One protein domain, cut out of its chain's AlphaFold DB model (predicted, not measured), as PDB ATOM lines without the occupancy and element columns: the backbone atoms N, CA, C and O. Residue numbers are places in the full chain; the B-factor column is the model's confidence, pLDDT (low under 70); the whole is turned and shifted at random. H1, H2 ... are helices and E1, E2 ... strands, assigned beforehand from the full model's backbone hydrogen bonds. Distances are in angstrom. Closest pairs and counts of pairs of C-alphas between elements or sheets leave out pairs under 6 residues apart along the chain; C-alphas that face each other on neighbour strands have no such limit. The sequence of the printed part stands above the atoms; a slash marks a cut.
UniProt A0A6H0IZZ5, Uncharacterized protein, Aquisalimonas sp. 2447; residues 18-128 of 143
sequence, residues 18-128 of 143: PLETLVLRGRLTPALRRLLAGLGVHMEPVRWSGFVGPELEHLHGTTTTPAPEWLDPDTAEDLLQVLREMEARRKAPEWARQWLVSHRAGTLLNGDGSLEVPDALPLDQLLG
ATOM      1  N   PRO A  18     172.758 154.654 239.256       58.66
ATOM      2  CA  PRO A  18     171.823 155.448 238.464       58.66
ATOM      3  C   PRO A  18     172.573 156.528 237.683       58.66
ATOM      4  O   PRO A  18     173.407 157.250 238.245       58.66
ATOM      5  N   LEU A  19     172.326 156.602 236.374       69.12
ATOM      6  CA  LEU A  19     172.669 157.768 235.575       69.12
ATOM      7  C   LEU A  19     171.616 158.820 235.903       69.12
ATOM      8  O   LEU A  19     170.434 158.570 235.721       69.12
ATOM      9  N   GLU A  20     172.050 159.966 236.407       77.19
ATOM     10  CA  GLU A  20     171.194 161.123 236.650       77.19
ATOM     11  C   GLU A  20     172.011 162.348 236.253       77.19
ATOM     12  O   GLU A  20     173.014 162.677 236.897       77.19
ATOM     13  N   THR A  21     171.696 162.940 235.103       82.00
ATOM     14  CA  THR A  21     172.466 164.072 234.578       82.00
ATOM     15  C   THR A  21     171.624 164.987 233.699       82.00
ATOM     16  O   THR A  21     170.659 164.567 233.063       82.00
ATOM     17  N   LEU A  22     172.005 166.262 233.657       82.94
ATOM     18  CA  LEU A  22     171.364 167.286 232.838       82.94
ATOM     19  C   LEU A  22     172.248 167.602 231.638       82.94
ATOM     20  O   LEU A  22     173.417 167.965 231.790       82.94
ATOM     21  N   VAL A  23     171.678 167.511 230.440       84.50
ATOM     22  CA  VAL A  23     172.390 167.791 229.192       84.50
ATOM     23  C   VAL A  23     171.621 168.825 228.383       84.50
ATOM     24  O   VAL A  23     170.398 168.813 228.323       84.50
ATOM     25  N   LEU A  24     172.342 169.747 227.741       85.12
ATOM     26  CA  LEU A  24     171.743 170.680 226.786       85.12
ATOM     27  C   LEU A  24     171.119 169.903 225.628       85.12
ATOM     28  O   LEU A  24     171.805 169.110 224.982       85.12
ATOM     29  N   ARG A  25     169.859 170.195 225.300       84.62
ATOM     30  CA  ARG A  25     169.133 169.545 224.202       84.62
ATOM     31  C   ARG A  25     169.906 169.620 222.884       84.62
ATOM     32  O   ARG A  25     170.018 168.625 222.182       84.62
ATOM     33  N   GLY A  26     170.535 170.764 222.605       82.81
ATOM     34  CA  GLY A  26     171.368 170.969 221.413       82.81
ATOM     35  C   GLY A  26     172.660 170.138 221.359       82.81
ATOM     36  O   GLY A  26     173.296 170.087 220.312       82.81
ATOM     37  N   ARG A  27     173.071 169.483 222.456       81.56
ATOM     38  CA  ARG A  27     174.194 168.528 222.463       81.56
ATOM     39  C   ARG A  27     173.766 167.095 222.146       81.56
ATOM     40  O   ARG A  27     174.632 166.274 221.861       81.56
ATOM     41  N   LEU A  28     172.468 166.798 222.183       84.12
ATOM     42  CA  LEU A  28     171.919 165.474 221.906       84.12
ATOM     43  C   LEU A  28     171.538 165.365 220.426       84.12
ATOM     44  O   LEU A  28     170.419 165.706 220.038       84.12
ATOM     45  N   THR A  29     172.470 164.895 219.592       85.69
ATOM     46  CA  THR A  29     172.181 164.607 218.176       85.69
ATOM     47  C   THR A  29     171.127 163.496 218.052       85.69
ATOM     48  O   THR A  29     170.978 162.693 218.975       85.69
ATOM     49  N   PRO A  30     170.382 163.399 216.935       86.56
ATOM     50  CA  PRO A  30     169.403 162.325 216.743       86.56
ATOM     51  C   PRO A  30     169.998 160.919 216.911       86.56
ATOM     52  O   PRO A  30     169.389 160.082 217.570       86.56
ATOM     53  N   ALA A  31     171.210 160.687 216.391       82.12
ATOM     54  CA  ALA A  31     171.936 159.427 216.566       82.12
ATOM     55  C   ALA A  31     172.280 159.168 218.040       82.12
ATOM     56  O   ALA A  31     172.014 158.092 218.565       82.12
ATOM     57  N   LEU A  32     172.759 160.191 218.757       83.75
ATOM     58  CA  LEU A  32     173.041 160.092 220.187       83.75
ATOM     59  C   LEU A  32     171.778 159.797 221.014       83.75
ATOM     60  O   LEU A  32     171.829 159.018 221.960       83.75
ATOM     61  N   ARG A  33     170.627 160.375 220.658       86.31
ATOM     62  CA  ARG A  33     169.347 160.082 221.324       86.31
ATOM     63  C   ARG A  33     168.920 158.629 221.115       86.31
ATOM     64  O   ARG A  33     168.508 157.989 222.078       86.31
ATOM     65  N   ARG A  34     169.017 158.120 219.883       83.12
ATOM     66  CA  ARG A  34     168.678 156.724 219.561       83.12
ATOM     67  C   ARG A  34     169.606 155.744 220.275       83.12
ATOM     68  O   ARG A  34     169.112 154.843 220.941       83.12
ATOM     69  N   LEU A  35     170.913 156.013 220.265       84.19
ATOM     70  CA  LEU A  35     171.906 155.248 221.018       84.19
ATOM     71  C   LEU A  35     171.578 155.199 222.516       84.19
ATOM     72  O   LEU A  35     171.532 154.125 223.105       84.19
ATOM     73  N   LEU A  36     171.327 156.352 223.146       82.94
ATOM     74  CA  LEU A  36     170.994 156.413 224.574       82.94
ATOM     75  C   LEU A  36     169.708 155.638 224.892       82.94
ATOM     76  O   LEU A  36     169.668 154.926 225.892       82.94
ATOM     77  N   ALA A  37     168.691 155.724 224.031       82.44
ATOM     78  CA  ALA A  37     167.462 154.950 224.180       82.44
ATOM     79  C   ALA A  37     167.704 153.433 224.050       82.44
ATOM     80  O   ALA A  37     167.186 152.676 224.868       82.44
ATOM     81  N   GLY A  38     168.528 152.995 223.088       76.31
ATOM     82  CA  GLY A  38     168.936 151.590 222.932       76.31
ATOM     83  C   GLY A  38     169.729 151.059 224.131       76.31
ATOM     84  O   GLY A  38     169.602 149.898 224.506       76.31
ATOM     85  N   LEU A  39     170.463 151.940 224.816       76.25
ATOM     86  CA  LEU A  39     171.152 151.651 226.077       76.25
ATOM     87  C   LEU A  39     170.239 151.734 227.319       76.25
ATOM     88  O   LEU A  39     170.732 151.641 228.444       76.25
ATOM     89  N   GLY A  40     168.928 151.936 227.146       74.94
ATOM     90  CA  GLY A  40     167.955 152.003 228.241       74.94
ATOM     91  C   GLY A  40     167.960 153.317 229.032       74.94
ATOM     92  O   GLY A  40     167.444 153.367 230.147       74.94
ATOM     93  N   VAL A  41     168.540 154.392 228.490       81.50
ATOM     94  CA  VAL A  41     168.519 155.723 229.114       81.50
ATOM     95  C   VAL A  41     167.225 156.446 228.750       81.50
ATOM     96  O   VAL A  41     166.917 156.664 227.576       81.50
ATOM     97  N   HIS A  42     166.493 156.888 229.768       83.12
ATOM     98  CA  HIS A  42     165.310 157.725 229.614       83.12
ATOM     99  C   HIS A  42     165.698 159.204 229.554       83.12
ATOM    100  O   HIS A  42     166.647 159.654 230.200       83.12
ATOM    101  N   MET A  43     164.961 159.967 228.748       87.19
ATOM    102  CA  MET A  43     165.216 161.385 228.498       87.19
ATOM    103  C   MET A  43     163.923 162.168 228.675       87.19
ATOM    104  O   MET A  43     162.941 161.888 227.986       87.19
ATOM    105  N   GLU A  44     163.930 163.155 229.564       87.94
ATOM    106  CA  GLU A  44     162.781 164.027 229.803       87.94
ATOM    107  C   GLU A  44     163.148 165.506 229.657       87.94
ATOM    108  O   GLU A  44     164.144 165.954 230.229       87.94
ATOM    109  N   PRO A  45     162.324 166.315 228.972       86.81
ATOM    110  CA  PRO A  45     162.588 167.737 228.849       86.81
ATOM    111  C   PRO A  45     162.411 168.430 230.203       86.81
ATOM    112  O   PRO A  45     161.374 168.305 230.862       86.81
ATOM    113  N   VAL A  46     163.400 169.230 230.598       85.44
ATOM    114  CA  VAL A  46     163.331 170.010 231.836       85.44
ATOM    115  C   VAL A  46     162.372 171.180 231.652       85.44
ATOM    116  O   VAL A  46     162.549 172.025 230.770       85.44
ATOM    117  N   ARG A  47     161.369 171.265 232.529       83.88
ATOM    118  CA  ARG A  47     160.469 172.417 232.611       83.88
ATOM    119  C   ARG A  47     160.944 173.365 233.701       83.88
ATOM    120  O   ARG A  47     160.928 173.030 234.882       83.88
ATOM    121  N   TRP A  48     161.332 174.567 233.298       81.56
ATOM    122  CA  TRP A  48     161.670 175.635 234.229       81.56
ATOM    123  C   TRP A  48     160.397 176.218 234.849       81.56
ATOM    124  O   TRP A  48     159.428 176.500 234.145       81.56
ATOM    125  N   SER A  49     160.398 176.420 236.163       79.88
ATOM    126  CA  SER A  49     159.335 177.142 236.863       79.88
ATOM    127  C   SER A  49     159.821 178.551 237.204       79.88
ATOM    128  O   SER A  49     160.853 178.728 237.843       79.88
ATOM    129  N   GLY A  50     159.103 179.574 236.734       75.06
ATOM    130  CA  GLY A  50     159.369 180.975 237.095       75.06
ATOM    131  C   GLY A  50     160.584 181.644 236.433       75.06
ATOM    132  O   GLY A  50     160.843 182.809 236.719       75.06
ATOM    133  N   PHE A  51     161.309 180.964 235.539       77.50
ATOM    134  CA  PHE A  51     162.412 181.545 234.762       77.50
ATOM    135  C   PHE A  51     162.545 180.870 233.386       77.50
ATOM    136  O   PHE A  51     162.143 179.722 233.221       77.50
ATOM    137  N   VAL A  52     163.120 181.566 232.399       77.94
ATOM    138  CA  VAL A  52     163.447 181.000 231.077       77.94
ATOM    139  C   VAL A  52     164.897 180.528 231.085       77.94
ATOM    140  O   VAL A  52     165.816 181.320 230.894       77.94
ATOM    141  N   GLY A  53     165.107 179.237 231.338       78.38
ATOM    142  CA  GLY A  53     166.430 178.622 231.250       78.38
ATOM    143  C   GLY A  53     166.711 177.982 229.884       78.38
ATOM    144  O   GLY A  53     165.831 177.932 229.022       78.38
ATOM    145  N   PRO A  54     167.943 177.487 229.665       84.25
ATOM    146  CA  PRO A  54     168.296 176.786 228.435       84.25
ATOM    147  C   PRO A  54     167.467 175.508 228.257       84.25
ATOM    148  O   PRO A  54     167.021 174.902 229.232       84.25
ATOM    149  N   GLU A  55     167.290 175.067 227.010       87.06
ATOM    150  CA  GLU A  55     166.660 173.775 226.726       87.06
ATOM    151  C   GLU A  55     167.551 172.641 227.245       87.06
ATOM    152  O   GLU A  55     168.615 172.353 226.683       87.06
ATOM    153  N   LEU A  56     167.117 172.010 228.334       85.62
ATOM    154  CA  LEU A  56     167.792 170.882 228.964       85.62
ATOM    155  C   LEU A  56     166.942 169.621 228.840       85.62
ATOM    156  O   LEU A  56     165.714 169.667 228.871       85.62
ATOM    157  N   GLU A  57     167.632 168.497 228.753       85.50
ATOM    158  CA  GLU A  57     167.082 167.153 228.818       85.50
ATOM    159  C   GLU A  57     167.675 166.484 230.060       85.50
ATOM    160  O   GLU A  57     168.896 166.474 230.267       85.50
ATOM    161  N   HIS A  58     166.795 165.978 230.916       84.75
ATOM    162  CA  HIS A  58     167.138 165.171 232.067       84.75
ATOM    163  C   HIS A  58     167.311 163.727 231.614       84.75
ATOM    164  O   HIS A  58     166.345 163.066 231.230       84.75
ATOM    165  N   LEU A  59     168.556 163.260 231.643       85.00
ATOM    166  CA  LEU A  59     168.897 161.873 231.381       85.00
ATOM    167  C   LEU A  59     168.834 161.115 232.699       85.00
ATOM    168  O   LEU A  59     169.603 161.416 233.618       85.00
ATOM    169  N   HIS A  60     167.947 160.134 232.773       81.56
ATOM    170  CA  HIS A  60     167.848 159.259 233.926       81.56
ATOM    171  C   HIS A  60     167.664 157.806 233.513       81.56
ATOM    172  O   HIS A  60     167.150 157.487 232.445       81.56
ATOM    173  N   GLY A  61     168.114 156.904 234.365       71.81
ATOM    174  CA  GLY A  61     167.993 155.478 234.130       71.81
ATOM    175  C   GLY A  61     168.997 154.716 234.962       71.81
ATOM    176  O   GLY A  61     169.930 155.271 235.547       71.81
ATOM    177  N   THR A  62     168.810 153.416 235.024       56.03
ATOM    178  CA  THR A  62     169.790 152.532 235.613       56.03
ATOM    179  C   THR A  62     170.760 152.112 234.517       56.03
ATOM    180  O   THR A  62     170.349 151.559 233.502       56.03
ATOM    181  N   THR A  63     172.069 152.284 234.725       54.59
ATOM    182  CA  THR A  63     173.076 151.503 233.980       54.59
ATOM    183  C   THR A  63     173.045 150.047 234.474       54.59
ATOM    184  O   THR A  63     174.059 149.469 234.870       54.59
ATOM    185  N   THR A  64     171.851 149.453 234.566       43.53
ATOM    186  CA  THR A  64     171.607 148.063 234.976       43.53
ATOM    187  C   THR A  64     171.764 147.154 233.782       43.53
ATOM    188  O   THR A  64     170.847 146.469 233.349       43.53
ATOM    189  N   THR A  65     172.961 147.181 233.240       43.69
ATOM    190  CA  THR A  65     173.713 146.034 232.755       43.69
ATOM    191  C   THR A  65     175.122 146.599 232.539       43.69
ATOM    192  O   THR A  65     175.244 147.788 232.218       43.69
ATOM    193  N   PRO A  66     176.217 145.845 232.766       52.69
ATOM    194  CA  PRO A  66     177.463 146.183 232.070       52.69
ATOM    195  C   PRO A  66     177.081 146.505 230.621       52.69
ATOM    196  O   PRO A  66     176.202 145.816 230.101       52.69
ATOM    197  N   ALA A  67     177.614 147.595 230.045       52.56
ATOM    198  CA  ALA A  67     177.286 147.987 228.671       52.56
ATOM    199  C   ALA A  67     177.192 146.707 227.833       52.56
ATOM    200  O   ALA A  67     178.095 145.877 227.979       52.56
ATOM    201  N   PRO A  68     176.062 146.469 227.141       60.38
ATOM    202  CA  PRO A  68     175.788 145.155 226.589       60.38
ATOM    203  C   PRO A  68     177.005 144.745 225.775       60.38
ATOM    204  O   PRO A  68     177.494 145.546 224.981       60.38
ATOM    205  N   GLU A  69     177.525 143.543 226.038       67.25
ATOM    206  CA  GLU A  69     178.744 143.037 225.390       67.25
ATOM    207  C   GLU A  69     178.632 143.156 223.862       67.25
ATOM    208  O   GLU A  69     179.623 143.371 223.172       67.25
ATOM    209  N   TRP A  70     177.391 143.134 223.367       74.25
ATOM    210  CA  TRP A  70     177.016 143.286 221.975       74.25
ATOM    211  C   TRP A  70     175.925 144.345 221.812       74.25
ATOM    212  O   TRP A  70     174.899 144.303 222.493       74.25
ATOM    213  N   LEU A  71     176.119 145.270 220.876       79.31
ATOM    214  CA  LEU A  71     175.061 146.142 220.367       79.31
ATOM    215  C   LEU A  71     174.401 145.483 219.161       79.31
ATOM    216  O   LEU A  71     175.092 144.925 218.305       79.31
ATOM    217  N   ASP A  72     173.075 145.581 219.082       81.00
ATOM    218  CA  ASP A  72     172.344 145.214 217.873       81.00
ATOM    219  C   ASP A  72     172.792 146.085 216.677       81.00
ATOM    220  O   ASP A  72     173.336 147.176 216.887       81.00
ATOM    221  N   PRO A  73     172.587 145.632 215.428       80.31
ATOM    222  CA  PRO A  73     173.092 146.328 214.244       80.31
ATOM    223  C   PRO A  73     172.627 147.786 214.116       80.31
ATOM    224  O   PRO A  73     173.417 148.641 213.710       80.31
ATOM    225  N   ASP A  74     171.382 148.088 214.496       80.62
ATOM    226  CA  ASP A  74     170.829 149.443 214.409       80.62
ATOM    227  C   ASP A  74     171.502 150.363 215.442       80.62
ATOM    228  O   ASP A  74     171.980 151.455 215.116       80.62
ATOM    229  N   THR A  75     171.635 149.898 216.688       81.44
ATOM    230  CA  THR A  75     172.327 150.644 217.751       81.44
ATOM    231  C   THR A  75     173.831 150.774 217.474       81.44
ATOM    232  O   THR A  75     174.443 151.805 217.783       81.44
ATOM    233  N   ALA A  76     174.445 149.760 216.862       83.38
ATOM    234  CA  ALA A  76     175.838 149.783 216.431       83.38
ATOM    235  C   ALA A  76     176.082 150.846 215.352       83.38
ATOM    236  O   ALA A  76     177.070 151.586 215.427       83.38
ATOM    237  N   GLU A  77     175.183 150.974 214.374       85.75
ATOM    238  CA  GLU A  77     175.272 152.010 213.343       85.75
ATOM    239  C   GLU A  77     175.172 153.415 213.951       85.75
ATOM    240  O   GLU A  77     176.000 154.283 213.646       85.75
ATOM    241  N   ASP A  78     174.227 153.624 214.869       86.00
ATOM    242  CA  ASP A  78     174.067 154.892 215.585       86.00
ATOM    243  C   ASP A  78     175.319 155.260 216.395       86.00
ATOM    244  O   ASP A  78     175.785 156.406 216.357       86.00
ATOM    245  N   LEU A  79     175.927 154.289 217.079       84.38
ATOM    246  CA  LEU A  79     177.194 154.491 217.775       84.38
ATOM    247  C   LEU A  79     178.320 154.862 216.802       84.38
ATOM    248  O   LEU A  79     179.054 155.823 217.048       84.38
ATOM    249  N   LEU A  80     178.476 154.132 215.697       87.19
ATOM    250  CA  LEU A  80     179.515 154.411 214.704       87.19
ATOM    251  C   LEU A  80     179.338 155.795 214.082       87.19
ATOM    252  O   LEU A  80     180.332 156.486 213.839       87.19
ATOM    253  N   GLN A  81     178.097 156.226 213.855       88.81
ATOM    254  CA  GLN A  81     177.793 157.581 213.415       88.81
ATOM    255  C   GLN A  81     178.274 158.609 214.445       88.81
ATOM    256  O   GLN A  81     179.039 159.508 214.083       88.81
ATOM    257  N   VAL A  82     177.917 158.445 215.723       86.50
ATOM    258  CA  VAL A  82     178.361 159.341 216.808       86.50
ATOM    259  C   VAL A  82     179.891 159.388 216.898       86.50
ATOM    260  O   VAL A  82     180.477 160.468 217.004       86.50
ATOM    261  N   LEU A  83     180.567 158.240 216.797       85.75
ATOM    262  CA  LEU A  83     182.028 158.167 216.829       85.75
ATOM    263  C   LEU A  83     182.670 158.888 215.638       85.75
ATOM    264  O   LEU A  83     183.645 159.616 215.828       85.75
ATOM    265  N   ARG A  84     182.126 158.741 214.423       87.50
ATOM    266  CA  ARG A  84     182.607 159.455 213.223       87.50
ATOM    267  C   ARG A  84     182.418 160.965 213.360       87.50
ATOM    268  O   ARG A  84     183.331 161.731 213.047       87.50
ATOM    269  N   GLU A  85     181.272 161.402 213.882       86.00
ATOM    270  CA  GLU A  85     181.019 162.816 214.184       86.00
ATOM    271  C   GLU A  85     182.000 163.361 215.232       86.00
ATOM    272  O   GLU A  85     182.427 164.515 215.146       86.00
ATOM    273  N   MET A  86     182.385 162.546 216.219       84.12
ATOM    274  CA  MET A  86     183.412 162.898 217.199       84.12
ATOM    275  C   MET A  86     184.812 162.949 216.579       84.12
ATOM    276  O   MET A  86     185.540 163.902 216.854       84.12
ATOM    277  N   GLU A  87     185.179 161.977 215.736       84.50
ATOM    278  CA  GLU A  87     186.465 161.913 215.020       84.50
ATOM    279  C   GLU A  87     186.686 163.150 214.140       84.50
ATOM    280  O   GLU A  87     187.788 163.702 214.121       84.50
ATOM    281  N   ALA A  88     185.626 163.643 213.492       85.31
ATOM    282  CA  ALA A  88     185.657 164.844 212.657       85.31
ATOM    283  C   ALA A  88     185.976 166.140 213.437       85.31
ATOM    284  O   ALA A  88     186.333 167.161 212.841       85.31
ATOM    285  N   ARG A  89     185.874 166.140 214.774       80.69
ATOM    286  CA  ARG A  89     186.192 167.309 215.611       80.69
ATOM    287  C   ARG A  89     187.703 167.397 215.853       80.69
ATOM    288  O   ARG A  89     188.363 166.407 216.154       80.69
ATOM    289  N   ARG A  90     188.257 168.621 215.865       65.69
ATOM    290  CA  ARG A  90     189.705 168.886 216.088       65.69
ATOM    291  C   ARG A  90     190.296 168.254 217.363       65.69
ATOM    292  O   ARG A  90     191.509 168.107 217.451       65.69
ATOM    293  N   LYS A  91     189.464 167.916 218.353       76.00
ATOM    294  CA  LYS A  91     189.861 167.317 219.636       76.00
ATOM    295  C   LYS A  91     189.090 166.024 219.918       76.00
ATOM    296  O   LYS A  91     188.559 165.850 221.010       76.00
ATOM    297  N   ALA A  92     188.978 165.157 218.914       77.50
ATOM    298  CA  ALA A  92     188.401 163.832 219.095       77.50
ATOM    299  C   ALA A  92     189.148 163.056 220.201       77.50
ATOM    300  O   ALA A  92     190.384 163.026 220.172       77.50
ATOM    301  N   PRO A  93     188.438 162.434 221.156       78.44
ATOM    302  CA  PRO A  93     189.054 161.580 222.164       78.44
ATOM    303  C   PRO A  93     189.793 160.392 221.539       78.44
ATOM    304  O   PRO A  93     189.347 159.830 220.539       78.44
ATOM    305  N   GLU A  94     190.905 159.983 222.150       79.56
ATOM    306  CA  GLU A  94     191.730 158.881 221.640       79.56
ATOM    307  C   GLU A  94     190.967 157.550 221.611       79.56
ATOM    308  O   GLU A  94     191.038 156.831 220.618       79.56
ATOM    309  N   TRP A  95     190.152 157.271 222.634       80.19
ATOM    310  CA  TRP A  95     189.328 156.058 222.697       80.19
ATOM    311  C   TRP A  95     188.342 155.956 221.521       80.19
ATOM    312  O   TRP A  95     188.151 154.874 220.975       80.19
ATOM    313  N   ALA A  96     187.769 157.081 221.071       82.38
ATOM    314  CA  ALA A  96     186.825 157.098 219.952       82.38
ATOM    315  C   ALA A  96     187.525 156.745 218.630       82.38
ATOM    316  O   ALA A  96     186.975 156.029 217.794       82.38
ATOM    317  N   ARG A  97     188.773 157.201 218.461       82.06
ATOM    318  CA  ARG A  97     189.614 156.829 217.314       82.06
ATOM    319  C   ARG A  97     190.011 155.359 217.366       82.06
ATOM    320  O   ARG A  97     189.945 154.691 216.341       82.06
ATOM    321  N   GLN A  98     190.395 154.855 218.539       80.69
ATOM    322  CA  GLN A  98     190.753 153.446 218.724       80.69
ATOM    323  C   GLN A  98     189.583 152.524 218.352       80.69
ATOM    324  O   GLN A  98     189.776 151.586 217.584       80.69
ATOM    325  N   TRP A  99     188.361 152.848 218.782       83.56
ATOM    326  CA  TRP A  99     187.155 152.108 218.394       83.56
ATOM    327  C   TRP A  99     186.928 152.089 216.880       83.56
ATOM    328  O   TRP A  99     186.701 151.031 216.298       83.56
ATOM    329  N   LEU A 100     187.034 153.244 216.217       84.31
ATOM    330  CA  LEU A 100     186.865 153.324 214.763       84.31
ATOM    331  C   LEU A 100     187.955 152.564 213.998       84.31
ATOM    332  O   LEU A 100     187.668 151.995 212.946       84.31
ATOM    333  N   VAL A 101     189.190 152.539 214.505       85.44
ATOM    334  CA  VAL A 101     190.283 151.743 213.928       85.44
ATOM    335  C   VAL A 101     189.988 150.249 214.057       85.44
ATOM    336  O   VAL A 101     190.043 149.550 213.048       85.44
ATOM    337  N   SER A 102     189.608 149.776 215.245       80.19
ATOM    338  CA  SER A 102     189.251 148.370 215.482       80.19
ATOM    339  C   SER A 102     188.043 147.933 214.643       80.19
ATOM    340  O   SER A 102     188.064 146.878 214.010       80.19
ATOM    341  N   HIS A 103     187.025 148.787 214.520       83.00
ATOM    342  CA  HIS A 103     185.893 148.547 213.623       83.00
ATOM    343  C   HIS A 103     186.333 148.440 212.153       83.00
ATOM    344  O   HIS A 103     185.948 147.503 211.461       83.00
ATOM    345  N   ARG A 104     187.163 149.371 211.654       83.50
ATOM    346  CA  ARG A 104     187.687 149.331 210.270       83.50
ATOM    347  C   ARG A 104     188.552 148.092 210.007       83.50
ATOM    348  O   ARG A 104     188.598 147.630 208.873       83.50
ATOM    349  N   ALA A 105     189.219 147.569 211.034       83.12
ATOM    350  CA  ALA A 105     189.980 146.324 210.973       83.12
ATOM    351  C   ALA A 105     189.093 145.063 211.029       83.12
ATOM    352  O   ALA A 105     189.611 143.958 210.889       83.12
ATOM    353  N   GLY A 106     187.777 145.215 211.227       78.31
ATOM    354  CA  GLY A 106     186.823 144.110 211.317       78.31
ATOM    355  C   GLY A 106     186.896 143.332 212.629       78.31
ATOM    356  O   GLY A 106     186.355 142.238 212.705       78.31
ATOM    357  N   THR A 107     187.558 143.861 213.663       74.69
ATOM    358  CA  THR A 107     187.778 143.132 214.924       74.69
ATOM    359  C   THR A 107     186.650 143.308 215.936       74.69
ATOM    360  O   THR A 107     186.718 142.710 216.997       74.69
ATOM    361  N   LEU A 108     185.669 144.168 215.644       71.50
ATOM    362  CA  LEU A 108     184.526 144.461 216.521       71.50
ATOM    363  C   LEU A 108     183.183 144.026 215.923       71.50
ATOM    364  O   LEU A 108     182.158 144.211 216.566       71.50
ATOM    365  N   LEU A 109     183.169 143.528 214.683       75.75
ATOM    366  CA  LEU A 109     181.944 143.162 213.976       75.75
ATOM    367  C   LEU A 109     181.764 141.652 213.998       75.75
ATOM    368  O   LEU A 109     182.667 140.909 213.612       75.75
ATOM    369  N   ASN A 110     180.573 141.213 214.378       73.94
ATOM    370  CA  ASN A 110     180.167 139.826 214.235       73.94
ATOM    371  C   ASN A 110     179.460 139.602 212.883       73.94
ATOM    372  O   ASN A 110     179.081 140.547 212.186       73.94
ATOM    373  N   GLY A 111     179.284 138.338 212.489       66.19
ATOM    374  CA  GLY A 111     178.719 137.967 211.183       66.19
ATOM    375  C   GLY A 111     177.256 138.384 210.968       66.19
ATOM    376  O   GLY A 111     176.799 138.422 209.827       66.19
ATOM    377  N   ASP A 112     176.538 138.713 212.041       74.56
ATOM    378  CA  ASP A 112     175.163 139.228 212.043       74.56
ATOM    379  C   ASP A 112     175.082 140.768 212.052       74.56
ATOM    380  O   ASP A 112     173.986 141.325 212.052       74.56
ATOM    381  N   GLY A 113     176.226 141.464 212.039       71.81
ATOM    382  CA  GLY A 113     176.300 142.925 212.094       71.81
ATOM    383  C   GLY A 113     176.242 143.508 213.507       71.81
ATOM    384  O   GLY A 113     176.261 144.732 213.645       71.81
ATOM    385  N   SER A 114     176.200 142.668 214.546       77.00
ATOM    386  CA  SER A 114     176.344 143.128 215.927       77.00
ATOM    387  C   SER A 114     177.764 143.635 216.198       77.00
ATOM    388  O   SER A 114     178.738 143.186 215.578       77.00
ATOM    389  N   LEU A 115     177.872 144.607 217.107       79.62
ATOM    390  CA  LEU A 115     179.138 145.254 217.447       79.62
ATOM    391  C   LEU A 115     179.529 144.976 218.894       79.62
ATOM    392  O   LEU A 115     178.761 145.267 219.808       79.62
ATOM    393  N   GLU A 116     180.741 144.465 219.085       77.56
ATOM    394  CA  GLU A 116     181.300 144.202 220.408       77.56
ATOM    395  C   GLU A 116     181.651 145.514 221.126       77.56
ATOM    396  O   GLU A 116     182.358 146.377 220.588       77.56
ATOM    397  N   VAL A 117     181.170 145.664 222.360       71.00
ATOM    398  CA  VAL A 117     181.457 146.807 223.231       71.00
ATOM    399  C   VAL A 117     182.566 146.431 224.215       71.00
ATOM    400  O   VAL A 117     182.303 145.717 225.181       71.00
ATOM    401  N   PRO A 118     183.801 146.935 224.048       63.81
ATOM    402  CA  PRO A 118     184.868 146.661 225.005       63.81
ATOM    403  C   PRO A 118     184.572 147.298 226.372       63.81
ATOM    404  O   PRO A 118     184.361 148.508 226.442       63.81
ATOM    405  N   ASP A 119     184.607 146.468 227.425       58.19
ATOM    406  CA  ASP A 119     184.570 146.699 228.892       58.19
ATOM    407  C   ASP A 119     183.622 147.785 229.457       58.19
ATOM    408  O   ASP A 119     182.862 147.524 230.391       58.19
ATOM    409  N   ALA A 120     183.668 149.022 228.958       63.00
ATOM    410  CA  ALA A 120     182.751 150.098 229.319       63.00
ATOM    411  C   ALA A 120     182.728 151.224 228.268       63.00
ATOM    412  O   ALA A 120     183.752 151.840 227.964       63.00
ATOM    413  N   LEU A 121     181.529 151.599 227.811       67.56
ATOM    414  CA  LEU A 121     181.315 152.839 227.061       67.56
ATOM    415  C   LEU A 121     181.476 154.057 227.992       67.56
ATOM    416  O   LEU A 121     180.729 154.179 228.969       67.56
ATOM    417  N   PRO A 122     182.397 155.002 227.711       69.69
ATOM    418  CA  PRO A 122     182.576 156.194 228.535       69.69
ATOM    419  C   PRO A 122     181.461 157.216 228.256       69.69
ATOM    420  O   PRO A 122     181.686 158.236 227.598       69.69
ATOM    421  N   LEU A 123     180.253 156.950 228.770       72.12
ATOM    422  CA  LEU A 123     179.046 157.759 228.548       72.12
ATOM    423  C   LEU A 123     179.258 159.244 228.864       72.12
ATOM    424  O   LEU A 123     178.814 160.097 228.102       72.12
ATOM    425  N   ASP A 124     179.996 159.576 229.925       68.62
ATOM    426  CA  ASP A 124     180.308 160.969 230.259       68.62
ATOM    427  C   ASP A 124     181.090 161.667 229.136       68.62
ATOM    428  O   ASP A 124     180.791 162.804 228.773       68.62
ATOM    429  N   GLN A 125     182.054 160.975 228.524       71.94
ATOM    430  CA  GLN A 125     182.840 161.523 227.415       71.94
ATOM    431  C   GLN A 125     182.024 161.604 226.123       71.94
ATOM    432  O   GLN A 125     182.182 162.556 225.358       71.94
ATOM    433  N   LEU A 126     181.132 160.638 225.904       75.56
ATOM    434  CA  LEU A 126     180.206 160.595 224.775       75.56
ATOM    435  C   LEU A 126     179.174 161.739 224.850       75.56
ATOM    436  O   LEU A 126     178.874 162.377 223.844       75.56
ATOM    437  N   LEU A 127     178.735 162.100 226.058       72.69
ATOM    438  CA  LEU A 127     177.897 163.273 226.335       72.69
ATOM    439  C   LEU A 127     178.688 164.600 226.370       72.69
ATOM    440  O   LEU A 127     178.104 165.682 226.509       72.69
ATOM    441  N   GLY A 128     180.021 164.551 226.259       66.69
ATOM    442  CA  GLY A 128     180.889 165.722 226.404       66.69
ATOM    443  C   GLY A 128     180.794 166.371 227.791       66.69
ATOM    444  O   GLY A 128     180.976 167.589 227.924       66.69
TER     445      GLY A 128
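This is residues 18 to 128 of the 143 residues of an uncharacterized protein of Aquisalimonas sp. 2447 (UniProt A0A6H0IZZ5). A small three-stranded sheet stands toward one end of an elongated body, and three helices lead away from it in a row, H1 next to the sheet, then H2, then H3, each crossing the next at a steep tilt. The loop of the E2 and E3 hairpin, with Gly 50, makes the end beyond the sheet, and a long stretch after H3 folds back past H2 to the short H4. The 111 printed residues hold four named helices and three named strands, in the order E1 H1 E2 E3 H2 H3 H4, and the class is mixed, helices and strands. The sheet runs E1 E3 E2, antiparallel throughout. The whole is compact, with a radius of gyration of the C-alphas of 15.1 A, and spans 53 by 33 by 20 A.

E3, residues 56 to 62, is the inner strand, with the edge strands E1, residues 18 to 24, and E2, residues 42 to 45, as its neighbours. E1 and E3 are antiparallel at 164 degrees, with N 21 and O 59 within hydrogen-bond range at 3.0 A. E2 and E3 form a hairpin, antiparallel at 158 degrees, with N 58 and O 44 at 2.7 A. E1, H1, residues 30 to 38, and E2 form a split strand-helix-strand unit, two strands running the same way with E3 between them, and its crossover is right-handed. H1 is on the sheet but only grazes it, with residues 33 to 37. H1 and H2, residues 73 to 87, touch, the closest C-alphas being those of Ala 31 and Asp 78 at 5.1 A; they run opposite ways at a steep tilt of 46 degrees. H2 and H3, residues 94 to 104, touch, closest at the C-alphas of Leu 83 and Ala 96, 5.8 A; they run opposite ways at a steep tilt of 50 degrees. H4, residues 123 to 126, touches no helix and is only just apart from H2, closest 8.3 A. H1, H2 and H3 have every O i to N i+4 pair within hydrogen-bond range; H4 is too short for such a pair.

E1 begins at C-alpha 18, (171.823, 155.448, 238.464), and is 19.2 A long; E3 is 19.6 A. H2, 20.6 A, begins at C-alpha 73, (173.092, 146.328, 214.244). H1 is 12.4 A and H3 15.4 A. H4 ends at C-alpha 126, (180.206, 160.595, 224.775).

The two C-alphas farthest apart, those of Gly 50 and Gly 111, are 53.8 A apart. The printed part has no cut. The link from H3 to H4 is long, 18 residues; within it residues 115 to 116 pair antiparallel with residues 70 to 71. The mean pLDDT of the printed part is 77.7, and among the residues under 70 are 62 to 69 and 118 to 122.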